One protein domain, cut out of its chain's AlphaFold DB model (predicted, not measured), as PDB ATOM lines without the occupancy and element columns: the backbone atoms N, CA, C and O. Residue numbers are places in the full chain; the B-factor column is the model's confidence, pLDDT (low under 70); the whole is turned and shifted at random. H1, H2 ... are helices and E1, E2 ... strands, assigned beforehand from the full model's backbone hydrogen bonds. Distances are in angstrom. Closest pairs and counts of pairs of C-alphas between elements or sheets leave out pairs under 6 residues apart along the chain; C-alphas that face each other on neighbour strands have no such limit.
ATOM      1  N   GLY A  17      35.050 -11.551 -34.964       48.59
ATOM      2  CA  GLY A  17      34.032 -10.708 -34.322       48.59
ATOM      3  C   GLY A  17      34.340 -10.425 -32.847       48.59
ATOM      4  O   GLY A  17      34.200  -9.300 -32.385       48.59
ATOM      5  N   SER A  18      34.883 -11.416 -32.134       50.84
ATOM      6  CA  SER A  18      35.250 -11.318 -30.716       50.84
ATOM      7  C   SER A  18      36.332 -10.274 -30.413       50.84
ATOM      8  O   SER A  18      36.319  -9.696 -29.331       50.84
ATOM      9  N   LYS A  19      37.270 -10.039 -31.338       55.22
ATOM     10  CA  LYS A  19      38.450  -9.179 -31.114       55.22
ATOM     11  C   LYS A  19      38.271  -7.763 -31.656       55.22
ATOM     12  O   LYS A  19      39.068  -6.880 -31.347       55.22
ATOM     13  N   PHE A  20      37.247  -7.562 -32.478       62.84
ATOM     14  CA  PHE A  20      36.888  -6.268 -33.039       62.84
ATOM     15  C   PHE A  20      36.133  -5.401 -32.018       62.84
ATOM     16  O   PHE A  20      36.504  -4.252 -31.799       62.84
ATOM     17  N   TRP A  21      35.144  -5.973 -31.322       65.50
ATOM     18  CA  TRP A  21      34.307  -5.243 -30.358       65.50
ATOM     19  C   TRP A  21      35.057  -4.634 -29.172       65.50
ATOM     20  O   TRP A  21      34.779  -3.481 -28.863       65.50
ATOM     21  N   PRO A  22      36.033  -5.316 -28.543       61.72
ATOM     22  CA  PRO A  22      36.841  -4.707 -27.489       61.72
ATOM     23  C   PRO A  22      37.606  -3.467 -27.967       61.72
ATOM     24  O   PRO A  22      37.746  -2.521 -27.208       61.72
ATOM     25  N   ARG A  23      38.032  -3.428 -29.239       59.97
ATOM     26  CA  ARG A  23      38.698  -2.256 -29.839       59.97
ATOM     27  C   ARG A  23      37.740  -1.114 -30.171       59.97
ATOM     28  O   ARG A  23      38.164   0.033 -30.218       59.97
ATOM     29  N   LEU A  24      36.465  -1.425 -30.401       59.62
ATOM     30  CA  LEU A  24      35.389  -0.434 -30.495       59.62
ATOM     31  C   LEU A  24      34.821  -0.062 -29.114       59.62
ATOM     32  O   LEU A  24      33.983   0.823 -29.020       59.62
ATOM     33  N   GLY A  25      35.250  -0.736 -28.041       58.09
ATOM     34  CA  GLY A  25      34.829  -0.454 -26.668       58.09
ATOM     35  C   GLY A  25      35.269   0.929 -26.191       58.09
ATOM     36  O   GLY A  25      34.538   1.556 -25.425       58.09
ATOM     37  N   ASP A  26      36.386   1.419 -26.733       58.66
ATOM     38  CA  ASP A  26      36.887   2.784 -26.547       58.66
ATOM     39  C   ASP A  26      36.048   3.821 -27.311       58.66
ATOM     40  O   ASP A  26      36.255   5.022 -27.170       58.66
ATOM     41  N   TRP A  27      35.106   3.379 -28.155       62.81
ATOM     42  CA  TRP A  27      34.234   4.273 -28.900       62.81
ATOM     43  C   TRP A  27      32.987   4.591 -28.065       62.81
ATOM     44  O   TRP A  27      32.241   3.723 -27.588       62.81
ATOM     45  N   PHE A  28      32.814   5.889 -27.868       67.06
ATOM     46  CA  PHE A  28      31.977   6.538 -26.873       67.06
ATOM     47  C   PHE A  28      30.491   6.620 -27.272       67.06
ATOM     48  O   PHE A  28      29.953   7.701 -27.504       67.06
ATOM     49  N   PHE A  29      29.811   5.474 -27.375       73.69
ATOM     50  CA  PHE A  29      28.370   5.395 -27.669       73.69
ATOM     51  C   PHE A  29      27.629   4.547 -26.623       73.69
ATOM     52  O   PHE A  29      28.257   3.660 -26.032       73.69
ATOM     53  N   PRO A  30      26.306   4.744 -26.441       73.31
ATOM     54  CA  PRO A  30      25.457   3.837 -25.669       73.31
ATOM     55  C   PRO A  30      25.589   2.383 -26.135       73.31
ATOM     56  O   PRO A  30      25.722   2.123 -27.333       73.31
ATOM     57  N   ASP A  31      25.477   1.429 -25.207       68.00
ATOM     58  CA  ASP A  31      25.590  -0.001 -25.526       68.00
ATOM     59  C   ASP A  31      24.535  -0.471 -26.544       68.00
ATOM     60  O   ASP A  31      24.847  -1.273 -27.422       68.00
ATOM     61  N   GLU A  32      23.326   0.093 -26.495       69.88
ATOM     62  CA  GLU A  32      22.235  -0.189 -27.443       69.88
ATOM     63  C   GLU A  32      22.622   0.125 -28.899       69.88
ATOM     64  O   GLU A  32      22.248  -0.592 -29.830       69.88
ATOM     65  N   ASP A  33      23.429   1.168 -29.110       81.62
ATOM     66  CA  ASP A  33      23.841   1.600 -30.444       81.62
ATOM     67  C   ASP A  33      24.959   0.719 -31.008       81.62
ATOM     68  O   ASP A  33      25.080   0.569 -32.229       81.62
ATOM     69  N   ARG A  34      25.761   0.096 -30.134       80.12
ATOM     70  CA  ARG A  34      26.913  -0.727 -30.530       80.12
ATOM     71  C   ARG A  34      26.496  -1.926 -31.364       80.12
ATOM     72  O   ARG A  34      27.136  -2.200 -32.376       80.12
ATOM     73  N   ASP A  35      25.411  -2.596 -30.992       81.44
ATOM     74  CA  ASP A  35      24.897  -3.753 -31.733       81.44
ATOM     75  C   ASP A  35      24.430  -3.378 -33.144       81.44
ATOM     76  O   ASP A  35      24.605  -4.145 -34.092       81.44
ATOM     77  N   VAL A  36      23.876  -2.177 -33.310       87.31
ATOM     78  CA  VAL A  36      23.425  -1.692 -34.618       87.31
ATOM     79  C   VAL A  36      24.625  -1.376 -35.515       87.31
ATOM     80  O   VAL A  36      24.668  -1.806 -36.671       87.31
ATOM     81  N   TYR A  37      25.643  -0.691 -34.985       85.75
ATOM     82  CA  TYR A  37      26.895  -0.476 -35.718       85.75
ATOM     83  C   TYR A  37      27.605  -1.798 -36.034       85.75
ATOM     84  O   TYR A  37      28.175  -1.948 -37.116       85.75
ATOM     85  N   ALA A  38      27.523  -2.779 -35.131       83.88
ATOM     86  CA  ALA A  38      28.058  -4.118 -35.336       83.88
ATOM     87  C   ALA A  38      27.492  -4.818 -36.541       83.88
ATOM     88  O   ALA A  38      28.238  -5.379 -37.350       83.88
ATOM     89  N   GLU A  39      26.178  -4.772 -36.652       87.56
ATOM     90  CA  GLU A  39      25.491  -5.368 -37.772       87.56
ATOM     91  C   GLU A  39      25.832  -4.637 -39.074       87.56
ATOM     92  O   GLU A  39      26.160  -5.284 -40.070       87.56
ATOM     93  N   GLY A  40      25.871  -3.299 -39.046       88.50
ATOM     94  CA  GLY A  40      26.256  -2.484 -40.199       88.50
ATOM     95  C   GLY A  40      27.639  -2.837 -40.742       88.50
ATOM     96  O   GLY A  40      27.794  -3.069 -41.941       88.50
ATOM     97  N   LEU A  41      28.633  -2.955 -39.861       86.69
ATOM     98  CA  LEU A  41      29.996  -3.339 -40.232       86.69
ATOM     99  C   LEU A  41      30.075  -4.789 -40.721       86.69
ATOM    100  O   LEU A  41      30.727  -5.061 -41.728       86.69
ATOM    101  N   ARG A  42      29.372  -5.728 -40.070       83.88
ATOM    102  CA  ARG A  42      29.332  -7.139 -40.500       83.88
ATOM    103  C   ARG A  42      28.751  -7.291 -41.905       83.88
ATOM    104  O   ARG A  42      29.190  -8.151 -42.663       83.88
ATOM    105  N   ARG A  43      27.788  -6.441 -42.258       89.44
ATOM    106  CA  ARG A  43      27.161  -6.388 -43.586       89.44
ATOM    107  C   ARG A  43      27.975  -5.590 -44.613       89.44
ATOM    108  O   ARG A  43      27.494  -5.378 -45.724       89.44
ATOM    109  N   GLY A  44      29.202  -5.189 -44.269       87.38
ATOM    110  CA  GLY A  44      30.152  -4.529 -45.168       87.38
ATOM    111  C   GLY A  44      30.083  -3.001 -45.172       87.38
ATOM    112  O   GLY A  44      30.597  -2.377 -46.097       87.38
ATOM    113  N   GLY A  45      29.432  -2.392 -44.180       88.38
ATOM    114  CA  GLY A  45      29.440  -0.945 -43.987       88.38
ATOM    115  C   GLY A  45      30.772  -0.421 -43.446       88.38
ATOM    116  O   GLY A  45      31.643  -1.177 -43.019       88.38
ATOM    117  N   PHE A  46      30.897   0.904 -43.416       86.75
ATOM    118  CA  PHE A  46      32.006   1.620 -42.788       86.75
ATOM    119  C   PHE A  46      31.457   2.543 -41.705       86.75
ATOM    120  O   PHE A  46      30.339   3.044 -41.825       86.75
ATOM    121  N   LEU A  47      32.250   2.778 -40.661       85.38
ATOM    122  CA  LEU A  47      31.915   3.718 -39.598       85.38
ATOM    123  C   LEU A  47      32.943   4.846 -39.578       85.38
ATOM    124  O   LEU A  47      34.145   4.597 -39.494       85.38
ATOM    125  N   VAL A  48      32.447   6.078 -39.644       87.31
ATOM    126  CA  VAL A  48      33.239   7.302 -39.531       87.31
ATOM    127  C   VAL A  48      32.736   8.057 -38.309       87.31
ATOM    128  O   VAL A  48      31.537   8.296 -38.181       87.31
ATOM    129  N   SER A  49      33.647   8.411 -37.409       84.38
ATOM    130  CA  SER A  49      33.364   9.206 -36.218       84.38
ATOM    131  C   SER A  49      34.354  10.364 -36.123       84.38
ATOM    132  O   SER A  49      35.515  10.248 -36.522       84.38
ATOM    133  N   ALA A  50      33.882  11.495 -35.604       84.25
ATOM    134  CA  ALA A  50      34.695  12.671 -35.342       84.25
ATOM    135  C   ALA A  50      34.284  13.261 -33.993       84.25
ATOM    136  O   ALA A  50      33.093  13.414 -33.723       84.25
ATOM    137  N   SER A  51      35.269  13.590 -33.160       83.06
ATOM    138  CA  SER A  51      35.049  14.399 -31.964       83.06
ATOM    139  C   SER A  51      35.324  15.853 -32.320       83.06
ATOM    140  O   SER A  51      36.376  16.168 -32.879       83.06
ATOM    141  N   VAL A  52      34.355  16.723 -32.055       84.56
ATOM    142  CA  VAL A  52      34.413  18.145 -32.398       84.56
ATOM    143  C   VAL A  52      33.869  18.968 -31.244       84.56
ATOM    144  O   VAL A  52      32.990  18.526 -30.506       84.56
ATOM    145  N   ASP A  53      34.380  20.184 -31.095       84.62
ATOM    146  CA  ASP A  53      33.779  21.156 -30.195       84.62
ATOM    147  C   ASP A  53      32.423  21.649 -30.733       84.62
ATOM    148  O   ASP A  53      32.068  21.483 -31.906       84.62
ATOM    149  N   LYS A  54      31.667  22.317 -29.861       84.06
ATOM    150  CA  LYS A  54      30.316  22.796 -30.165       84.06
ATOM    151  C   LYS A  54      30.255  23.782 -31.338       84.06
ATOM    152  O   LYS A  54      29.236  23.811 -32.023       84.06
ATOM    153  N   ASN A  55      31.305  24.567 -31.593       89.25
ATOM    154  CA  ASN A  55      31.305  25.541 -32.693       89.25
ATOM    155  C   ASN A  55      31.483  24.856 -34.053       89.25
ATOM    156  O   ASN A  55      30.986  25.351 -35.061       89.25
ATOM    157  N   ASN A  56      32.172  23.715 -34.076       89.00
ATOM    158  CA  ASN A  56      32.419  22.935 -35.286       89.00
ATOM    159  C   ASN A  56      31.358  21.851 -35.543       89.00
ATOM    160  O   ASN A  56      31.338  21.266 -36.628       89.00
ATOM    161  N   TYR A  57      30.453  21.612 -34.587       88.00
ATOM    162  CA  TYR A  57      29.419  20.578 -34.663       88.00
ATOM    163  C   TYR A  57      28.563  20.658 -35.935       88.00
ATOM    164  O   TYR A  57      28.453  19.669 -36.655       88.00
ATOM    165  N   GLU A  58      28.006  21.830 -36.253       90.06
ATOM    166  CA  GLU A  58      27.141  21.999 -37.434       90.06
ATOM    167  C   GLU A  58      27.897  21.747 -38.745       90.06
ATOM    168  O   GLU A  58      27.370  21.125 -39.665       90.06
ATOM    169  N   THR A  59      29.159  22.181 -38.815       91.75
ATOM    170  CA  THR A  59      29.998  21.986 -40.006       91.75
ATOM    171  C   THR A  59      30.331  20.509 -40.200       91.75
ATOM    172  O   THR A  59      30.153  19.976 -41.293       91.75
ATOM    173  N   ALA A  60      30.781  19.828 -39.142       90.38
ATOM    174  CA  ALA A  60      31.104  18.407 -39.200       90.38
ATOM    175  C   ALA A  60      29.869  17.555 -39.527       90.38
ATOM    176  O   ALA A  60      29.947  16.652 -40.361       90.38
ATOM    177  N   HIS A  61      28.722  17.876 -38.919       90.50
ATOM    178  CA  HIS A  61      27.458  17.193 -39.187       90.50
ATOM    179  C   HIS A  61      27.032  17.356 -40.650       90.50
ATOM    180  O   HIS A  61      26.777  16.356 -41.315       90.50
ATOM    181  N   GLY A  62      27.066  18.582 -41.185       90.56
ATOM    182  CA  GLY A  62      26.710  18.854 -42.579       90.56
ATOM    183  C   GLY A  62      27.601  18.129 -43.596       90.56
ATOM    184  O   GLY A  62      27.096  17.606 -44.590       90.56
ATOM    185  N   ILE A  63      28.911  18.038 -43.334       92.81
ATOM    186  CA  ILE A  63      29.836  17.272 -44.186       92.81
ATOM    187  C   ILE A  63      29.450  15.792 -44.181       92.81
ATOM    188  O   ILE A  63      29.214  15.224 -45.248       92.81
ATOM    189  N   LEU A  64      29.337  15.181 -42.996       90.81
ATOM    190  CA  LEU A  64      28.977  13.767 -42.876       90.81
ATOM    191  C   LEU A  64      27.618  13.467 -43.519       90.81
ATOM    192  O   LEU A  64      27.468  12.427 -44.158       90.81
ATOM    193  N   ASP A  65      26.645  14.371 -43.398       90.44
ATOM    194  CA  ASP A  65      25.312  14.217 -43.987       90.44
ATOM    195  C   ASP A  65      25.355  14.208 -45.524       90.44
ATOM    196  O   ASP A  65      24.733  13.365 -46.171       90.44
ATOM    197  N   SER A  66      26.152  15.105 -46.113       90.62
ATOM    198  CA  SER A  66      26.280  15.243 -47.569       90.62
ATOM    199  C   SER A  66      27.067  14.113 -48.247       90.62
ATOM    200  O   SER A  66      26.757  13.743 -49.379       90.62
ATOM    201  N   GLU A  67      28.043  13.519 -47.555       88.12
ATOM    202  CA  GLU A  67      29.018  12.579 -48.133       88.12
ATOM    203  C   GLU A  67      28.608  11.101 -47.983       88.12
ATOM    204  O   GLU A  67      29.407  10.223 -47.659       88.12
ATOM    205  N   GLY A  68      27.330  10.799 -48.227       81.31
ATOM    206  CA  GLY A  68      26.863   9.414 -48.344       81.31
ATOM    207  C   GLY A  68      26.690   8.660 -47.022       81.31
ATOM    208  O   GLY A  68      26.597   7.429 -47.041       81.31
ATOM    209  N   SER A  69      26.580   9.363 -45.889       88.81
ATOM    210  CA  SER A  69      26.067   8.778 -44.636       88.81
ATOM    211  C   SER A  69      24.709   8.125 -44.868       88.81
ATOM    212  O   SER A  69      24.013   8.481 -45.811       88.81
ATOM    213  N   ILE A  70      24.325   7.145 -44.056       88.88
ATOM    214  CA  ILE A  70      23.086   6.371 -44.212       88.88
ATOM    215  C   ILE A  70      22.199   6.539 -42.984       88.88
ATOM    216  O   ILE A  70      22.708   6.685 -41.878       88.88
ATOM    217  N   ASP A  71      20.880   6.466 -43.164       91.06
ATOM    218  CA  ASP A  71      19.964   6.358 -42.028       91.06
ATOM    219  C   ASP A  71      20.109   4.967 -41.398       91.06
ATOM    220  O   ASP A  71      19.741   3.940 -41.976       91.06
ATOM    221  N   LEU A  72      20.747   4.933 -40.231       88.81
ATOM    222  CA  LEU A  72      21.057   3.691 -39.543       88.81
ATOM    223  C   LEU A  72      19.847   3.136 -38.776       88.81
ATOM    224  O   LEU A  72      19.800   1.933 -38.530       88.81
ATOM    225  N   ASP A  73      18.873   3.974 -38.411       89.44
ATOM    226  CA  ASP A  73      17.636   3.512 -37.773       89.44
ATOM    227  C   ASP A  73      16.755   2.793 -38.805       89.44
ATOM    228  O   ASP A  73      16.336   1.662 -38.555       89.44
ATOM    229  N   GLU A  74      16.617   3.357 -40.011       92.62
ATOM    230  CA  GLU A  74      15.924   2.707 -41.136       92.62
ATOM    231  C   GLU A  74      16.577   1.362 -41.501       92.62
ATOM    232  O   GLU A  74      15.907   0.351 -41.716       92.62
ATOM    233  N   ARG A  75      17.915   1.303 -41.519       93.50
ATOM    234  CA  ARG A  75      18.636   0.041 -41.750       93.50
ATOM    235  C   ARG A  75      18.388  -0.984 -40.654       93.50
ATOM    236  O   ARG A  75      18.208  -2.159 -40.965       93.50
ATOM    237  N   ALA A  76      18.377  -0.551 -39.398       91.31
ATOM    238  CA  ALA A  76      18.090  -1.431 -38.276       91.31
ATOM    239  C   ALA A  76      16.661  -1.987 -38.342       91.31
ATOM    240  O   ALA A  76      16.458  -3.152 -38.003       91.31
ATOM    241  N   ASP A  77      15.690  -1.187 -38.794       93.75
ATOM    242  CA  ASP A  77      14.320  -1.643 -39.049       93.75
ATOM    243  C   ASP A  77      14.298  -2.767 -40.089       93.75
ATOM    244  O   ASP A  77      13.801  -3.857 -39.798       93.75
ATOM    245  N   LEU A  78      14.935  -2.553 -41.244       94.25
ATOM    246  CA  LEU A  78      15.031  -3.563 -42.304       94.25
ATOM    247  C   LEU A  78      15.707  -4.851 -41.818       94.25
ATOM    248  O   LEU A  78      15.236  -5.951 -42.095       94.25
ATOM    249  N   TRP A  79      16.789  -4.748 -41.043       94.00
ATOM    250  CA  TRP A  79      17.445  -5.939 -40.497       94.00
ATOM    251  C   TRP A  79      16.542  -6.691 -39.521       94.00
ATOM    252  O   TRP A  79      16.542  -7.922 -39.529       94.00
ATOM    253  N   ARG A  80      15.752  -5.986 -38.702       92.31
ATOM    254  CA  ARG A  80      14.777  -6.618 -37.802       92.31
ATOM    255  C   ARG A  80      13.685  -7.356 -38.571       92.31
ATOM    256  O   ARG A  80      13.304  -8.452 -38.162       92.31
ATOM    257  N   GLU A  81      13.238  -6.816 -39.700       95.00
ATOM    258  CA  GLU A  81      12.313  -7.506 -40.610       95.00
ATOM    259  C   GLU A  81      12.938  -8.761 -41.240       95.00
ATOM    260  O   GLU A  81      12.264  -9.776 -41.409       95.00
ATOM    261  N   GLU A  82      14.244  -8.735 -41.509       92.31
ATOM    262  CA  GLU A  82      15.028  -9.894 -41.963       92.31
ATOM    263  C   GLU A  82      15.327 -10.915 -40.843       92.31
ATOM    264  O   GLU A  82      15.950 -11.949 -41.095       92.31
ATOM    265  N   GLY A  83      14.883 -10.655 -39.608       91.31
ATOM    266  CA  GLY A  83      15.045 -11.552 -38.462       91.31
ATOM    267  C   GLY A  83      16.284 -11.288 -37.604       91.31
ATOM    268  O   GLY A  83      16.603 -12.101 -36.736       91.31
ATOM    269  N   TRP A  84      16.987 -10.171 -37.809       92.25
ATOM    270  CA  TRP A  84      18.033  -9.730 -36.888       92.25
ATOM    271  C   TRP A  84      17.429  -9.278 -35.555       92.25
ATOM    272  O   TRP A  84      16.438  -8.550 -35.512       92.25
ATOM    273  N   THR A  85      18.062  -9.657 -34.450       84.50
ATOM    274  CA  THR A  85      17.715  -9.167 -33.112       84.50
ATOM    275  C   THR A  85      18.939  -8.556 -32.445       84.50
ATOM    276  O   THR A  85      20.061  -9.039 -32.621       84.50
ATOM    277  N   MET A  86      18.728  -7.520 -31.634       76.50
ATOM    278  CA  MET A  86      19.771  -6.954 -30.773       76.50
ATOM    279  C   MET A  86      20.368  -8.065 -29.880       76.50
ATOM    280  O   MET A  86      19.650  -8.986 -29.480       76.50
ATOM    281  N   GLY A  87      21.685  -8.062 -29.657       65.75
ATOM    282  CA  GLY A  87      22.403  -9.147 -28.972       65.75
ATOM    283  C   GLY A  87      22.657 -10.433 -29.783       65.75
ATOM    284  O   GLY A  87      23.310 -11.340 -29.276       65.75
ATOM    285  N   SER A  88      22.200 -10.536 -31.041       58.78
ATOM    286  CA  SER A  88      22.537 -11.674 -31.928       58.78
ATOM    287  C   SER A  88      23.971 -11.623 -32.469       58.78
ATOM    288  O   SER A  88      24.467 -12.599 -33.039       58.78
ATOM    289  N   SER A  89      24.661 -10.493 -32.282       55.28
ATOM    290  CA  SER A  89      26.092 -10.402 -32.541       55.28
ATOM    291  C   SER A  89      26.826 -11.323 -31.571       55.28
ATOM    292  O   SER A  89      26.551 -11.247 -30.373       55.28
ATOM    293  N   PRO A  90      27.749 -12.191 -32.029       45.44
ATOM    294  CA  PRO A  90      28.520 -13.035 -31.131       45.44
ATOM    295  C   PRO A  90      29.390 -12.148 -30.235       45.44
ATOM    296  O   PRO A  90      30.524 -11.799 -30.569       45.44
ATOM    297  N   ARG A  91      28.845 -11.784 -29.072       48.75
ATOM    298  CA  ARG A  91      29.615 -11.352 -27.916       48.75
ATOM    299  C   ARG A  91      30.501 -12.542 -27.588       48.75
ATOM    300  O   ARG A  91      30.003 -13.629 -27.301       48.75
ATOM    301  N   ALA A  92      31.810 -12.369 -27.703       42.12
ATOM    302  CA  ALA A  92      32.725 -13.386 -27.216       42.12
ATOM    303  C   ALA A  92      32.370 -13.674 -25.752       42.12
ATOM    304  O   ALA A  92      32.233 -12.705 -24.996       42.12
ATOM    305  N   ARG A 114      29.508   8.424 -19.645       68.69
ATOM    306  CA  ARG A 114      28.288   7.974 -20.330       68.69
ATOM    307  C   ARG A 114      27.949   8.966 -21.429       68.69
ATOM    308  O   ARG A 114      27.828  10.151 -21.157       68.69
ATOM    309  N   TYR A 115      27.772   8.484 -22.650       75.06
ATOM    310  CA  TYR A 115      27.344   9.295 -23.785       75.06
ATOM    311  C   TYR A 115      25.895   8.970 -24.091       75.06
ATOM    312  O   TYR A 115      25.535   7.799 -24.176       75.06
ATOM    313  N   ASN A 116      25.079   9.998 -24.281       82.00
ATOM    314  CA  ASN A 116      23.702   9.861 -24.718       82.00
ATOM    315  C   ASN A 116      23.606  10.223 -26.196       82.00
ATOM    316  O   ASN A 116      24.227  11.182 -26.659       82.00
ATOM    317  N   ARG A 117      22.794   9.467 -26.940       83.75
ATOM    318  CA  ARG A 117      22.441   9.845 -28.307       83.75
ATOM    319  C   ARG A 117      21.666  11.165 -28.249       83.75
ATOM    320  O   ARG A 117      20.601  11.234 -27.634       83.75
ATOM    321  N   SER A 118      22.195  12.205 -28.882       80.88
ATOM    322  CA  SER A 118      21.489  13.472 -29.048       80.88
ATOM    323  C   SER A 118      20.312  13.265 -30.004       80.88
ATOM    324  O   SER A 118      20.411  12.506 -30.973       80.88
ATOM    325  N   ALA A 119      19.187  13.940 -29.758       70.25
ATOM    326  CA  ALA A 119      18.067  13.917 -30.696       70.25
ATOM    327  C   ALA A 119      18.525  14.434 -32.078       70.25
ATOM    328  O   ALA A 119      19.346  15.356 -32.128       70.25
ATOM    329  N   PRO A 120      18.018  13.876 -33.195       63.28
ATOM    330  CA  PRO A 120      18.427  14.295 -34.531       63.28
ATOM    331  C   PRO A 120      17.971  15.738 -34.777       63.28
ATOM    332  O   PRO A 120      16.822  15.995 -35.125       63.28
ATOM    333  N   ALA A 121      18.872  16.694 -34.550       61.62
ATOM    334  CA  ALA A 121      18.583  18.117 -34.714       61.62
ATOM    335  C   ALA A 121      18.649  18.565 -36.184       61.62
ATOM    336  O   ALA A 121      18.030  19.561 -36.544       61.62
ATOM    337  N   MET A 122      19.401  17.838 -37.019       71.88
ATOM    338  CA  MET A 122      19.724  18.246 -38.393       71.88
ATOM    339  C   MET A 122      19.401  17.163 -39.424       71.88
ATOM    340  O   MET A 122      18.732  17.455 -40.411       71.88
ATOM    341  N   SER A 123      19.802  15.909 -39.191       83.94
ATOM    342  CA  SER A 123      19.444  14.791 -40.068       83.94
ATOM    343  C   SER A 123      19.397  13.460 -39.309       83.94
ATOM    344  O   SER A 123      20.072  13.318 -38.286       83.94
ATOM    345  N   PRO A 124      18.613  12.474 -39.786       86.00
ATOM    346  CA  PRO A 124      18.591  11.131 -39.207       86.00
ATOM    347  C   PRO A 124      19.774  10.257 -39.670       86.00
ATOM    348  O   PRO A 124      20.033   9.204 -39.095       86.00
ATOM    349  N   ARG A 125      20.527  10.696 -40.690       89.12
ATOM    350  CA  ARG A 125      21.649   9.945 -41.282       89.12
ATOM    351  C   ARG A 125      22.944  10.077 -40.483       89.12
ATOM    352  O   ARG A 125      23.809   9.210 -40.560       89.12
ATOM    353  N   VAL A 126      23.081  11.152 -39.707       89.56
ATOM    354  CA  VAL A 126      24.254  11.412 -38.868       89.56
ATOM    355  C   VAL A 126      23.814  11.535 -37.415       89.56
ATOM    356  O   VAL A 126      23.092  12.462 -37.039       89.56
ATOM    357  N   ARG A 127      24.273  10.595 -36.585       88.62
ATOM    358  CA  ARG A 127      23.980  10.565 -35.148       88.62
ATOM    359  C   ARG A 127      25.001  11.392 -34.371       88.62
ATOM    360  O   ARG A 127      26.204  11.220 -34.545       88.62
ATOM    361  N   GLY A 128      24.502  12.262 -33.498       87.88
ATOM    362  CA  GLY A 128      25.303  12.990 -32.516       87.88
ATOM    363  C   GLY A 128      25.292  12.280 -31.165       87.88
ATOM    364  O   GLY A 128      24.276  11.698 -30.777       87.88
ATOM    365  N   TYR A 129      26.413  12.349 -30.452       85.88
ATOM    366  CA  TYR A 129      26.546  11.840 -29.091       85.88
ATOM    367  C   TYR A 129      27.049  12.958 -28.192       85.88
ATOM    368  O   TYR A 129      28.066  13.585 -28.485       85.88
ATOM    369  N   GLU A 130      26.330  13.197 -27.104       82.06
ATOM    370  CA  GLU A 130      26.696  14.176 -26.091       82.06
ATOM    371  C   GLU A 130      27.039  13.447 -24.800       82.06
ATOM    372  O   GLU A 130      26.394  12.469 -24.415       82.06
ATOM    373  N   LEU A 131      28.084  13.916 -24.137       76.25
ATOM    374  CA  LEU A 131      28.474  13.417 -22.834       76.25
ATOM    375  C   LEU A 131      27.372  13.753 -21.813       76.25
ATOM    376  O   LEU A 131      26.973  14.902 -21.662       76.25
ATOM    377  N   ALA A 132      26.862  12.732 -21.131       67.00
ATOM    378  CA  ALA A 132      25.692  12.820 -20.263       67.00
ATOM    379  C   ALA A 132      25.971  13.482 -18.903       67.00
ATOM    380  O   ALA A 132      25.028  13.908 -18.236       67.00
ATOM    381  N   GLU A 133      27.232  13.544 -18.474       65.81
ATOM    382  CA  GLU A 133      27.640  14.082 -17.173       65.81
ATOM    383  C   GLU A 133      28.817  15.049 -17.344       65.81
ATOM    384  O   GLU A 133      29.699  14.823 -18.171       65.81
ATOM    385  N   ASP A 134      28.826  16.130 -16.558       57.78
ATOM    386  CA  ASP A 134      29.960  17.050 -16.472       57.78
ATOM    387  C   ASP A 134      31.093  16.297 -15.764       57.78
ATOM    388  O   ASP A 134      31.081  16.106 -14.544       57.78
TER     389      ASP A 134
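What this domain is: This is residues 17 to 92 and 114 to 134 of the 182 residues of an uncharacterized protein of Rhizobium sp. BK376 (UniProt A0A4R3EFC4). Four short helices are spread out and joined largely by loops: H2 lies nearest the middle between H1 and H4, while H3 and the small strand hairpin E1-E2 lie toward the other end. The 97 printed residues run H1, H2, H3, H4, E1, E2, mostly helix, with under half in named elements; the antiparallel sheet has order E1 - E2. The whole is compact, radius of gyration of the C-alphas 13.9 A, spanning 39 by 28 by 20 A.

Where its parts are: H1, residues 17 to 24, begins at C-alpha (34.032, -10.708, -34.322). H2 is residues 31 to 42, 17.0 A, H3 57 to 66, 14.3 A, and H4 72 to 81, 14.2 A. E1 is 115 to 117; E2, 129 to 131, ends at (28.474, 13.417, -22.834).

How they stand to each other: H1 and H2 are near each other. H2 and H4 are close but not clearly touching, C-alphas of Val 36 and Ala 76 closest at 6.5 A, about perpendicular at 77 degrees. H3 and E1 are apart. In the hairpin, N 116 and O 130 are 2.8 A apart, within hydrogen-bond range. Every O i to N i+4 pair is within range in H3 and H4, 6 of 8 in H2, 1 of 4 in H1, where 2 of 5 i+3 pairs are.

The domain as a whole: Residues 93 to 113 are cut out, a C-alpha gap of 22.9 A. Links H2 to H3 and E1 to E2 are long. Model pLDDT is under 70 in 26 residues, among them 17 to 28.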